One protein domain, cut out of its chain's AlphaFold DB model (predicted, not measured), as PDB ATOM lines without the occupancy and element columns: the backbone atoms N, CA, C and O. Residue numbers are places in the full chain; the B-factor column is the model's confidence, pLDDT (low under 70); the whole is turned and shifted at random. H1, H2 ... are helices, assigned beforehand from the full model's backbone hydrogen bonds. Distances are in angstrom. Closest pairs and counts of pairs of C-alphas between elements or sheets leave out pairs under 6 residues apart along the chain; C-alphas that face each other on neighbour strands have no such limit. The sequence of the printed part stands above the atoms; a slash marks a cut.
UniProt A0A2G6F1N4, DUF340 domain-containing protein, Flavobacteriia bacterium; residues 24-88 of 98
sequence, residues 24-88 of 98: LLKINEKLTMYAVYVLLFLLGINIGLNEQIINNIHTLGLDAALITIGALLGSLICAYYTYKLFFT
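Overview. This is residues 24 to 88 of the 98 residues of the protein "DUF340 domain-containing protein" of Flavobacteriia bacterium (UniProt A0A2G6F1N4). The model is an open, flat V: two long helices, H1 and H3, are its arms, and the short helix H2 sits at the corner between them. The space between the arms is empty, and H3 is the longer arm. The printed part has 65 residues with three named helices, H1, H2 and H3 along the chain, and no named strand; the class is all helix. The whole is extended, with a radius of gyration of the C-alphas of 17.9 A and spans of 52 by 40 by 8 A.

Arrangement. Begin with H1, residues 24 to 48; its residues 24 to 46 stand free. Look next at H2, residues 51 to 55: H1 and H2 touch only at the corner by their link, and only just, with 3 pairs of C-alphas within 8 A. H1 touches H2 with residues 47 to 48 alone, and the closest C-alphas of the two helices, those of Gly 48 and Ile 54, are 6.2 A apart. Go on to H3, residues 57 to 87, which is close to H2 but not clearly touching it; their closest C-alphas, those of Ile 53 and Leu 60, are 7.5 A apart. H1 and H3 are apart. Residues 62 to 88, of which 62 to 87 belong to H3, stand free. In H1, H2 and H3 every O i to N i+4 pair is within hydrogen-bond range.

Along the chain. Find C-alpha 24 at (216.675, 174.349, 153.324); from there H1 runs 35.3 A to C-alpha 48 at (192.538, 151.029, 164.318). H2 has five residues, Glu 51 to Asn 55. H3 runs 42.5 A from Ile 57 to Phe 87, where C-alpha 87 is at (191.085, 181.241, 130.811).

Size, cuts and confidence. Look at Glu 51 and Thr 88 for the two C-alphas farthest apart, 51.7 A. The printed part has no cut, and both links are tight. Mean pLDDT of the printed part is 93.6, and residue 88 is under 70.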
ATOM      1  N   LEU A  24     217.734 174.443 152.317       79.75
ATOM      2  CA  LEU A  24     216.675 174.349 153.324       79.75
ATOM      3  C   LEU A  24     215.338 173.967 152.689       79.75
ATOM      4  O   LEU A  24     214.612 173.167 153.266       79.75
ATOM      5  N   LEU A  25     215.058 174.444 151.472       81.31
ATOM      6  CA  LEU A  25     213.868 174.032 150.720       81.31
ATOM      7  C   LEU A  25     213.863 172.524 150.430       81.31
ATOM      8  O   LEU A  25     212.862 171.866 150.688       81.31
ATOM      9  N   LYS A  26     214.993 171.958 149.988       83.62
ATOM     10  CA  LYS A  26     215.112 170.508 149.734       83.62
ATOM     11  C   LYS A  26     214.970 169.664 151.003       83.62
ATOM     12  O   LYS A  26     214.406 168.572 150.958       83.62
ATOM     13  N   ILE A  27     215.505 170.142 152.130       89.00
ATOM     14  CA  ILE A  27     215.338 169.468 153.426       89.00
ATOM     15  C   ILE A  27     213.874 169.535 153.854       89.00
ATOM     16  O   ILE A  27     213.323 168.516 154.257       89.00
ATOM     17  N   ASN A  28     213.240 170.701 153.721       89.12
ATOM     18  CA  ASN A  28     211.845 170.897 154.097       89.12
ATOM     19  C   ASN A  28     210.896 170.026 153.264       89.12
ATOM     20  O   ASN A  28     209.964 169.444 153.810       89.12
ATOM     21  N   GLU A  29     211.160 169.876 151.966       89.44
ATOM     22  CA  GLU A  29     210.394 168.992 151.081       89.44
ATOM     23  C   GLU A  29     210.457 167.532 151.552       89.44
ATOM     24  O   GLU A  29     209.419 166.905 151.774       89.44
ATOM     25  N   LYS A  30     211.666 167.006 151.810       93.06
ATOM     26  CA  LYS A  30     211.829 165.648 152.355       93.06
ATOM     27  C   LYS A  30     211.192 165.504 153.733       93.06
ATOM     28  O   LYS A  30     210.521 164.510 153.989       93.06
ATOM     29  N   LEU A  31     211.402 166.477 154.615       94.19
ATOM     30  CA  LEU A  31     210.872 166.450 155.974       94.19
ATOM     31  C   LEU A  31     209.343 166.453 155.969       94.19
ATOM     32  O   LEU A  31     208.742 165.659 156.682       94.19
ATOM     33  N   THR A  32     208.721 167.279 155.125       95.12
ATOM     34  CA  THR A  32     207.263 167.331 154.958       95.12
ATOM     35  C   THR A  32     206.732 166.006 154.426       95.12
ATOM     36  O   THR A  32     205.760 165.486 154.962       95.12
ATOM     37  N   MET A  33     207.396 165.412 153.429       95.94
ATOM     38  CA  MET A  33     207.018 164.096 152.906       95.94
ATOM     39  C   MET A  33     207.052 163.016 153.999       95.94
ATOM     40  O   MET A  33     206.070 162.299 154.188       95.94
ATOM     41  N   TYR A  34     208.149 162.928 154.761       97.19
ATOM     42  CA  TYR A  34     208.251 161.986 155.880       97.19
ATOM     43  C   TYR A  34     207.225 162.277 156.976       97.19
ATOM     44  O   TYR A  34     206.626 161.342 157.503       97.19
ATOM     45  N   ALA A  35     206.986 163.549 157.296       96.88
ATOM     46  CA  ALA A  35     205.987 163.945 158.279       96.88
ATOM     47  C   ALA A  35     204.584 163.500 157.856       96.88
ATOM     48  O   ALA A  35     203.871 162.934 158.678       96.88
ATOM     49  N   VAL A  36     204.204 163.674 156.584       97.38
ATOM     50  CA  VAL A  36     202.921 163.184 156.055       97.38
ATOM     51  C   VAL A  36     202.820 161.668 156.204       97.38
ATOM     52  O   VAL A  36     201.801 161.187 156.687       97.38
ATOM     53  N   TYR A  37     203.865 160.906 155.872       97.50
ATOM     54  CA  TYR A  37     203.836 159.452 156.056       97.50
ATOM     55  C   TYR A  37     203.687 159.037 157.518       97.50
ATOM     56  O   TYR A  37     202.861 158.179 157.827       97.50
ATOM     57  N   VAL A  38     204.441 159.663 158.422       98.06
ATOM     58  CA  VAL A  38     204.333 159.398 159.861       98.06
ATOM     59  C   VAL A  38     202.939 159.770 160.368       98.06
ATOM     60  O   VAL A  38     202.329 158.983 161.081       98.06
ATOM     61  N   LEU A  39     202.397 160.920 159.966       97.50
ATOM     62  CA  LEU A  39     201.052 161.356 160.343       97.50
ATOM     63  C   LEU A  39     199.977 160.391 159.843       97.50
ATOM     64  O   LEU A  39     199.107 160.017 160.620       97.50
ATOM     65  N   LEU A  40     200.049 159.953 158.584       97.38
ATOM     66  CA  LEU A  40     199.118 158.972 158.021       97.38
ATOM     67  C   LEU A  40     199.205 157.623 158.746       97.38
ATOM     68  O   LEU A  40     198.178 157.001 159.014       97.38
ATOM     69  N   PHE A  41     200.411 157.195 159.119       98.00
ATOM     70  CA  PHE A  41     200.618 155.977 159.896       98.00
ATOM     71  C   PHE A  41     200.030 156.088 161.309       98.00
ATOM     72  O   PHE A  41     199.260 155.226 161.734       98.00
ATOM     73  N   LEU A  42     200.330 157.178 162.021       97.69
ATOM     74  CA  LEU A  42     199.772 157.464 163.345       97.69
ATOM     75  C   LEU A  42     198.248 157.605 163.301       97.69
ATOM     76  O   LEU A  42     197.571 157.135 164.215       97.69
ATOM     77  N   LEU A  43     197.704 158.227 162.255       96.25
ATOM     78  CA  LEU A  43     196.266 158.335 162.028       96.25
ATOM     79  C   LEU A  43     195.641 156.944 161.890       96.25
ATOM     80  O   LEU A  43     194.662 156.647 162.569       96.25
ATOM     81  N   GLY A  44     196.242 156.079 161.067       94.81
ATOM     82  CA  GLY A  44     195.805 154.694 160.904       94.81
ATOM     83  C   GLY A  44     195.809 153.921 162.225       94.81
ATOM     84  O   GLY A  44     194.827 153.251 162.537       94.81
ATOM     85  N   ILE A  45     196.860 154.071 163.040       96.88
ATOM     86  CA  ILE A  45     196.929 153.463 164.379       96.88
ATOM     87  C   ILE A  45     195.816 153.992 165.289       96.88
ATOM     88  O   ILE A  45     195.121 153.199 165.917       96.88
ATOM     89  N   ASN A  46     195.625 155.312 165.361       95.44
ATOM     90  CA  ASN A  46     194.596 155.916 166.217       95.44
ATOM     91  C   ASN A  46     193.190 155.427 165.853       95.44
ATOM     92  O   ASN A  46     192.380 155.164 166.739       95.44
ATOM     93  N   ILE A  47     192.913 155.288 164.557       94.38
ATOM     94  CA  ILE A  47     191.636 154.771 164.061       94.38
ATOM     95  C   ILE A  47     191.502 153.272 164.363       94.38
ATOM     96  O   ILE A  47     190.455 152.843 164.838       94.38
ATOM     97  N   GLY A  48     192.556 152.484 164.129       93.00
ATOM     98  CA  GLY A  48     192.538 151.029 164.318       93.00
ATOM     99  C   GLY A  48     192.454 150.582 165.780       93.00
ATOM    100  O   GLY A  48     191.857 149.548 166.059       93.00
ATOM    101  N   LEU A  49     193.012 151.358 166.715       95.12
ATOM    102  CA  LEU A  49     192.921 151.092 168.157       95.12
ATOM    103  C   LEU A  49     191.595 151.555 168.776       95.12
ATOM    104  O   LEU A  49     191.308 151.235 169.928       95.12
ATOM    105  N   ASN A  50     190.789 152.323 168.044       94.00
ATOM    106  CA  ASN A  50     189.506 152.792 168.535       94.00
ATOM    107  C   ASN A  50     188.412 151.767 168.208       94.00
ATOM    108  O   ASN A  50     187.887 151.737 167.092       94.00
ATOM    109  N   GLU A  51     188.032 150.960 169.203       92.31
ATOM    110  CA  GLU A  51     187.007 149.921 169.036       92.31
ATOM    111  C   GLU A  51     185.646 150.471 168.575       92.31
ATOM    112  O   GLU A  51     184.917 149.818 167.830       92.31
ATOM    113  N   GLN A  52     185.291 151.699 168.956       93.12
ATOM    114  CA  GLN A  52     184.050 152.318 168.496       93.12
ATOM    115  C   GLN A  52     184.107 152.624 166.994       93.12
ATOM    116  O   GLN A  52     183.114 152.426 166.293       93.12
ATOM    117  N   ILE A  53     185.260 153.077 166.492       91.88
ATOM    118  CA  ILE A  53     185.445 153.356 165.066       91.88
ATOM    119  C   ILE A  53     185.541 152.048 164.279       91.88
ATOM    120  O   ILE A  53     184.843 151.923 163.279       91.88
ATOM    121  N   ILE A  54     186.326 151.059 164.727       93.81
ATOM    122  CA  ILE A  54     186.500 149.786 163.999       93.81
ATOM    123  C   ILE A  54     185.189 148.994 163.897       93.81
ATOM    124  O   ILE A  54     184.873 148.466 162.832       93.81
ATOM    125  N   ASN A  55     184.366 148.988 164.951       94.62
ATOM    126  CA  ASN A  55     183.069 148.306 164.940       94.62
ATOM    127  C   ASN A  55     182.056 149.001 164.019       94.62
ATOM    128  O   ASN A  55     181.161 148.354 163.482       94.62
ATOM    129  N   ASN A  56     182.218 150.308 163.800       93.94
ATOM    130  CA  ASN A  56     181.388 151.104 162.899       93.94
ATOM    131  C   ASN A  56     182.120 151.464 161.597       93.94
ATOM    132  O   ASN A  56     181.671 152.349 160.871       93.94
ATOM    133  N   ILE A  57     183.234 150.798 161.253       92.88
ATOM    134  CA  ILE A  57     184.029 151.194 160.079       92.88
ATOM    135  C   ILE A  57     183.240 151.009 158.787       92.88
ATOM    136  O   ILE A  57     183.460 151.736 157.827       92.88
ATOM    137  N   HIS A  58     182.302 150.063 158.758       91.44
ATOM    138  CA  HIS A  58     181.454 149.863 157.593       91.44
ATOM    139  C   HIS A  58     180.554 151.081 157.335       91.44
ATOM    140  O   HIS A  58     180.462 151.550 156.207       91.44
ATOM    141  N   THR A  59     179.910 151.621 158.372       93.88
ATOM    142  CA  THR A  59     179.031 152.792 158.245       93.88
ATOM    143  C   THR A  59     179.844 154.073 158.076       93.88
ATOM    144  O   THR A  59     179.673 154.775 157.083       93.88
ATOM    145  N   LEU A  60     180.814 154.320 158.962       94.06
ATOM    146  CA  LEU A  60     181.691 155.495 158.902       94.06
ATOM    147  C   LEU A  60     182.539 155.530 157.625       94.06
ATOM    148  O   LEU A  60     182.783 156.596 157.071       94.06
ATOM    149  N   GLY A  61     182.994 154.370 157.154       91.81
ATOM    150  CA  GLY A  61     183.778 154.243 155.930       91.81
ATOM    151  C   GLY A  61     182.955 154.540 154.682       91.81
ATOM    152  O   GLY A  61     183.460 155.210 153.783       91.81
ATOM    153  N   LEU A  62     181.690 154.109 154.634       95.88
ATOM    154  CA  LEU A  62     180.779 154.467 153.542       95.88
ATOM    155  C   LEU A  62     180.457 155.963 153.544       95.88
ATOM    156  O   LEU A  62     180.545 156.594 152.489       95.88
ATOM    157  N   ASP A  63     180.169 156.542 154.711       95.62
ATOM    158  CA  ASP A  63     179.945 157.985 154.843       95.62
ATOM    159  C   ASP A  63     181.185 158.771 154.394       95.62
ATOM    160  O   ASP A  63     181.096 159.682 153.568       95.62
ATOM    161  N   ALA A  64     182.370 158.370 154.865       95.12
ATOM    162  CA  ALA A  64     183.633 158.987 154.477       95.12
ATOM    163  C   ALA A  64     183.912 158.843 152.972       95.12
ATOM    164  O   ALA A  64     184.371 159.800 152.343       95.12
ATOM    165  N   ALA A  65     183.620 157.686 152.373       96.19
ATOM    166  CA  ALA A  65     183.785 157.460 150.940       96.19
ATOM    167  C   ALA A  65     182.850 158.361 150.122       96.19
ATOM    168  O   ALA A  65     183.301 159.004 149.171       96.19
ATOM    169  N   LEU A  66     181.579 158.466 150.518       97.50
ATOM    170  CA  LEU A  66     180.605 159.321 149.847       97.50
ATOM    171  C   LEU A  66     181.003 160.801 149.941       97.50
ATOM    172  O   LEU A  66     180.989 161.503 148.928       97.50
ATOM    173  N   ILE A  67     181.429 161.255 151.123       97.06
ATOM    174  CA  ILE A  67     181.929 162.621 151.336       97.06
ATOM    175  C   ILE A  67     183.177 162.874 150.485       97.06
ATOM    176  O   ILE A  67     183.267 163.910 149.831       97.06
ATOM    177  N   THR A  68     184.122 161.932 150.448       97.00
ATOM    178  CA  THR A  68     185.370 162.074 149.682       97.00
ATOM    179  C   THR A  68     185.091 162.160 148.186       97.00
ATOM    180  O   THR A  68     185.589 163.069 147.524       97.00
ATOM    181  N   ILE A  69     184.260 161.267 147.644       98.06
ATOM    182  CA  ILE A  69     183.889 161.285 146.224       98.06
ATOM    183  C   ILE A  69     183.128 162.572 145.893       98.06
ATOM    184  O   ILE A  69     183.457 163.237 144.911       98.06
ATOM    185  N   GLY A  70     182.162 162.964 146.726       97.88
ATOM    186  CA  GLY A  70     181.416 164.208 146.552       97.88
ATOM    187  C   GLY A  70     182.321 165.443 146.566       97.88
ATOM    188  O   GLY A  70     182.216 166.294 145.683       97.88
ATOM    189  N   ALA A  71     183.260 165.514 147.511       97.62
ATOM    190  CA  ALA A  71     184.223 166.606 147.617       97.62
ATOM    191  C   ALA A  71     185.194 166.645 146.427       97.62
ATOM    192  O   ALA A  71     185.452 167.722 145.889       97.62
ATOM    193  N   LEU A  72     185.698 165.491 145.976       97.94
ATOM    194  CA  LEU A  72     186.581 165.395 144.809       97.94
ATOM    195  C   LEU A  72     185.867 165.825 143.524       97.94
ATOM    196  O   LEU A  72     186.402 166.643 142.774       97.94
ATOM    197  N   LEU A  73     184.652 165.320 143.289       97.94
ATOM    198  CA  LEU A  73     183.841 165.700 142.131       97.94
ATOM    199  C   LEU A  73     183.494 167.190 142.166       97.94
ATOM    200  O   LEU A  73     183.689 167.882 141.170       97.94
ATOM    201  N   GLY A  74     183.048 167.698 143.317       97.00
ATOM    202  CA  GLY A  74     182.760 169.118 143.505       97.00
ATOM    203  C   GLY A  74     183.984 169.993 143.233       97.00
ATOM    204  O   GLY A  74     183.905 170.932 142.442       97.00
ATOM    205  N   SER A  75     185.140 169.641 143.803       97.62
ATOM    206  CA  SER A  75     186.396 170.363 143.580       97.62
ATOM    207  C   SER A  75     186.816 170.348 142.108       97.62
ATOM    208  O   SER A  75     187.251 171.379 141.596       97.62
ATOM    209  N   LEU A  76     186.682 169.213 141.413       97.12
ATOM    210  CA  LEU A  76     187.047 169.096 140.001       97.12
ATOM    211  C   LEU A  76     186.115 169.917 139.102       97.12
ATOM    212  O   LEU A  76     186.588 170.629 138.217       97.12
ATOM    213  N   ILE A  77     184.804 169.863 139.354       97.19
ATOM    214  CA  ILE A  77     183.803 170.656 138.630       97.19
ATOM    215  C   ILE A  77     184.066 172.150 138.845       97.19
ATOM    216  O   ILE A  77     184.157 172.903 137.875       97.19
ATOM    217  N   CYS A  78     184.256 172.590 140.091       95.94
ATOM    218  CA  CYS A  78     184.572 173.984 140.405       95.94
ATOM    219  C   CYS A  78     185.882 174.443 139.752       95.94
ATOM    220  O   CYS A  78     185.931 175.545 139.200       95.94
ATOM    221  N   ALA A  79     186.925 173.609 139.766       95.56
ATOM    222  CA  ALA A  79     188.188 173.910 139.098       95.56
ATOM    223  C   ALA A  79     188.007 174.037 137.577       95.56
ATOM    224  O   ALA A  79     188.519 174.983 136.981       95.56
ATOM    225  N   TYR A  80     187.224 173.148 136.959       94.88
ATOM    226  CA  TYR A  80     186.902 173.207 135.532       94.88
ATOM    227  C   TYR A  80     186.133 174.481 135.162       94.88
ATOM    228  O   TYR A  80     186.498 175.169 134.207       94.88
ATOM    229  N   TYR A  81     185.103 174.839 135.933       95.00
ATOM    230  CA  TYR A  81     184.361 176.081 135.714       95.00
ATOM    231  C   TYR A  81     185.246 177.310 135.898       95.00
ATOM    232  O   TYR A  81     185.209 178.208 135.061       95.00
ATOM    233  N   THR A  82     186.071 177.337 136.945       94.62
ATOM    234  CA  THR A  82     187.008 178.442 137.190       94.62
ATOM    235  C   THR A  82     188.005 178.570 136.042       94.62
ATOM    236  O   THR A  82     188.216 179.670 135.542       94.62
ATOM    237  N   TYR A  83     188.558 177.451 135.562       92.69
ATOM    238  CA  TYR A  83     189.444 177.435 134.401       92.69
ATOM    239  C   TYR A  83     188.738 177.982 133.158       92.69
ATOM    240  O   TYR A  83     189.258 178.875 132.497       92.69
ATOM    241  N   LYS A  84     187.519 177.523 132.868       88.44
ATOM    242  CA  LYS A  84     186.768 178.002 131.707       88.44
ATOM    243  C   LYS A  84     186.417 179.490 131.820       88.44
ATOM    244  O   LYS A  84     186.547 180.197 130.833       88.44
ATOM    245  N   LEU A  85     186.006 179.981 132.986       89.56
ATOM    246  CA  LEU A  85     185.618 181.385 133.169       89.56
ATOM    247  C   LEU A  85     186.812 182.346 133.131       89.56
ATOM    248  O   LEU A  85     186.687 183.424 132.564       89.56
ATOM    249  N   PHE A  86     187.959 181.965 133.704       87.38
ATOM    250  CA  PHE A  86     189.142 182.834 133.754       87.38
ATOM    251  C   PHE A  86     190.086 182.683 132.555       87.38
ATOM    252  O   PHE A  86     190.761 183.647 132.207       87.38
ATOM    253  N   PHE A  87     190.156 181.507 131.921       81.00
ATOM    254  CA  PHE A  87     191.085 181.241 130.811       81.00
ATOM    255  C   PHE A  87     190.408 181.136 129.435       81.00
ATOM    256  O   PHE A  87     191.110 181.019 128.433       81.00
ATOM    257  N   THR A  88     189.074 181.241 129.338       61.94
ATOM    258  CA  THR A  88     188.378 181.404 128.043       61.94
ATOM    259  C   THR A  88     188.190 182.888 127.718       61.94
ATOM    260  O   THR A  88     187.070 183.346 127.532       61.94
TER     261      THR A  88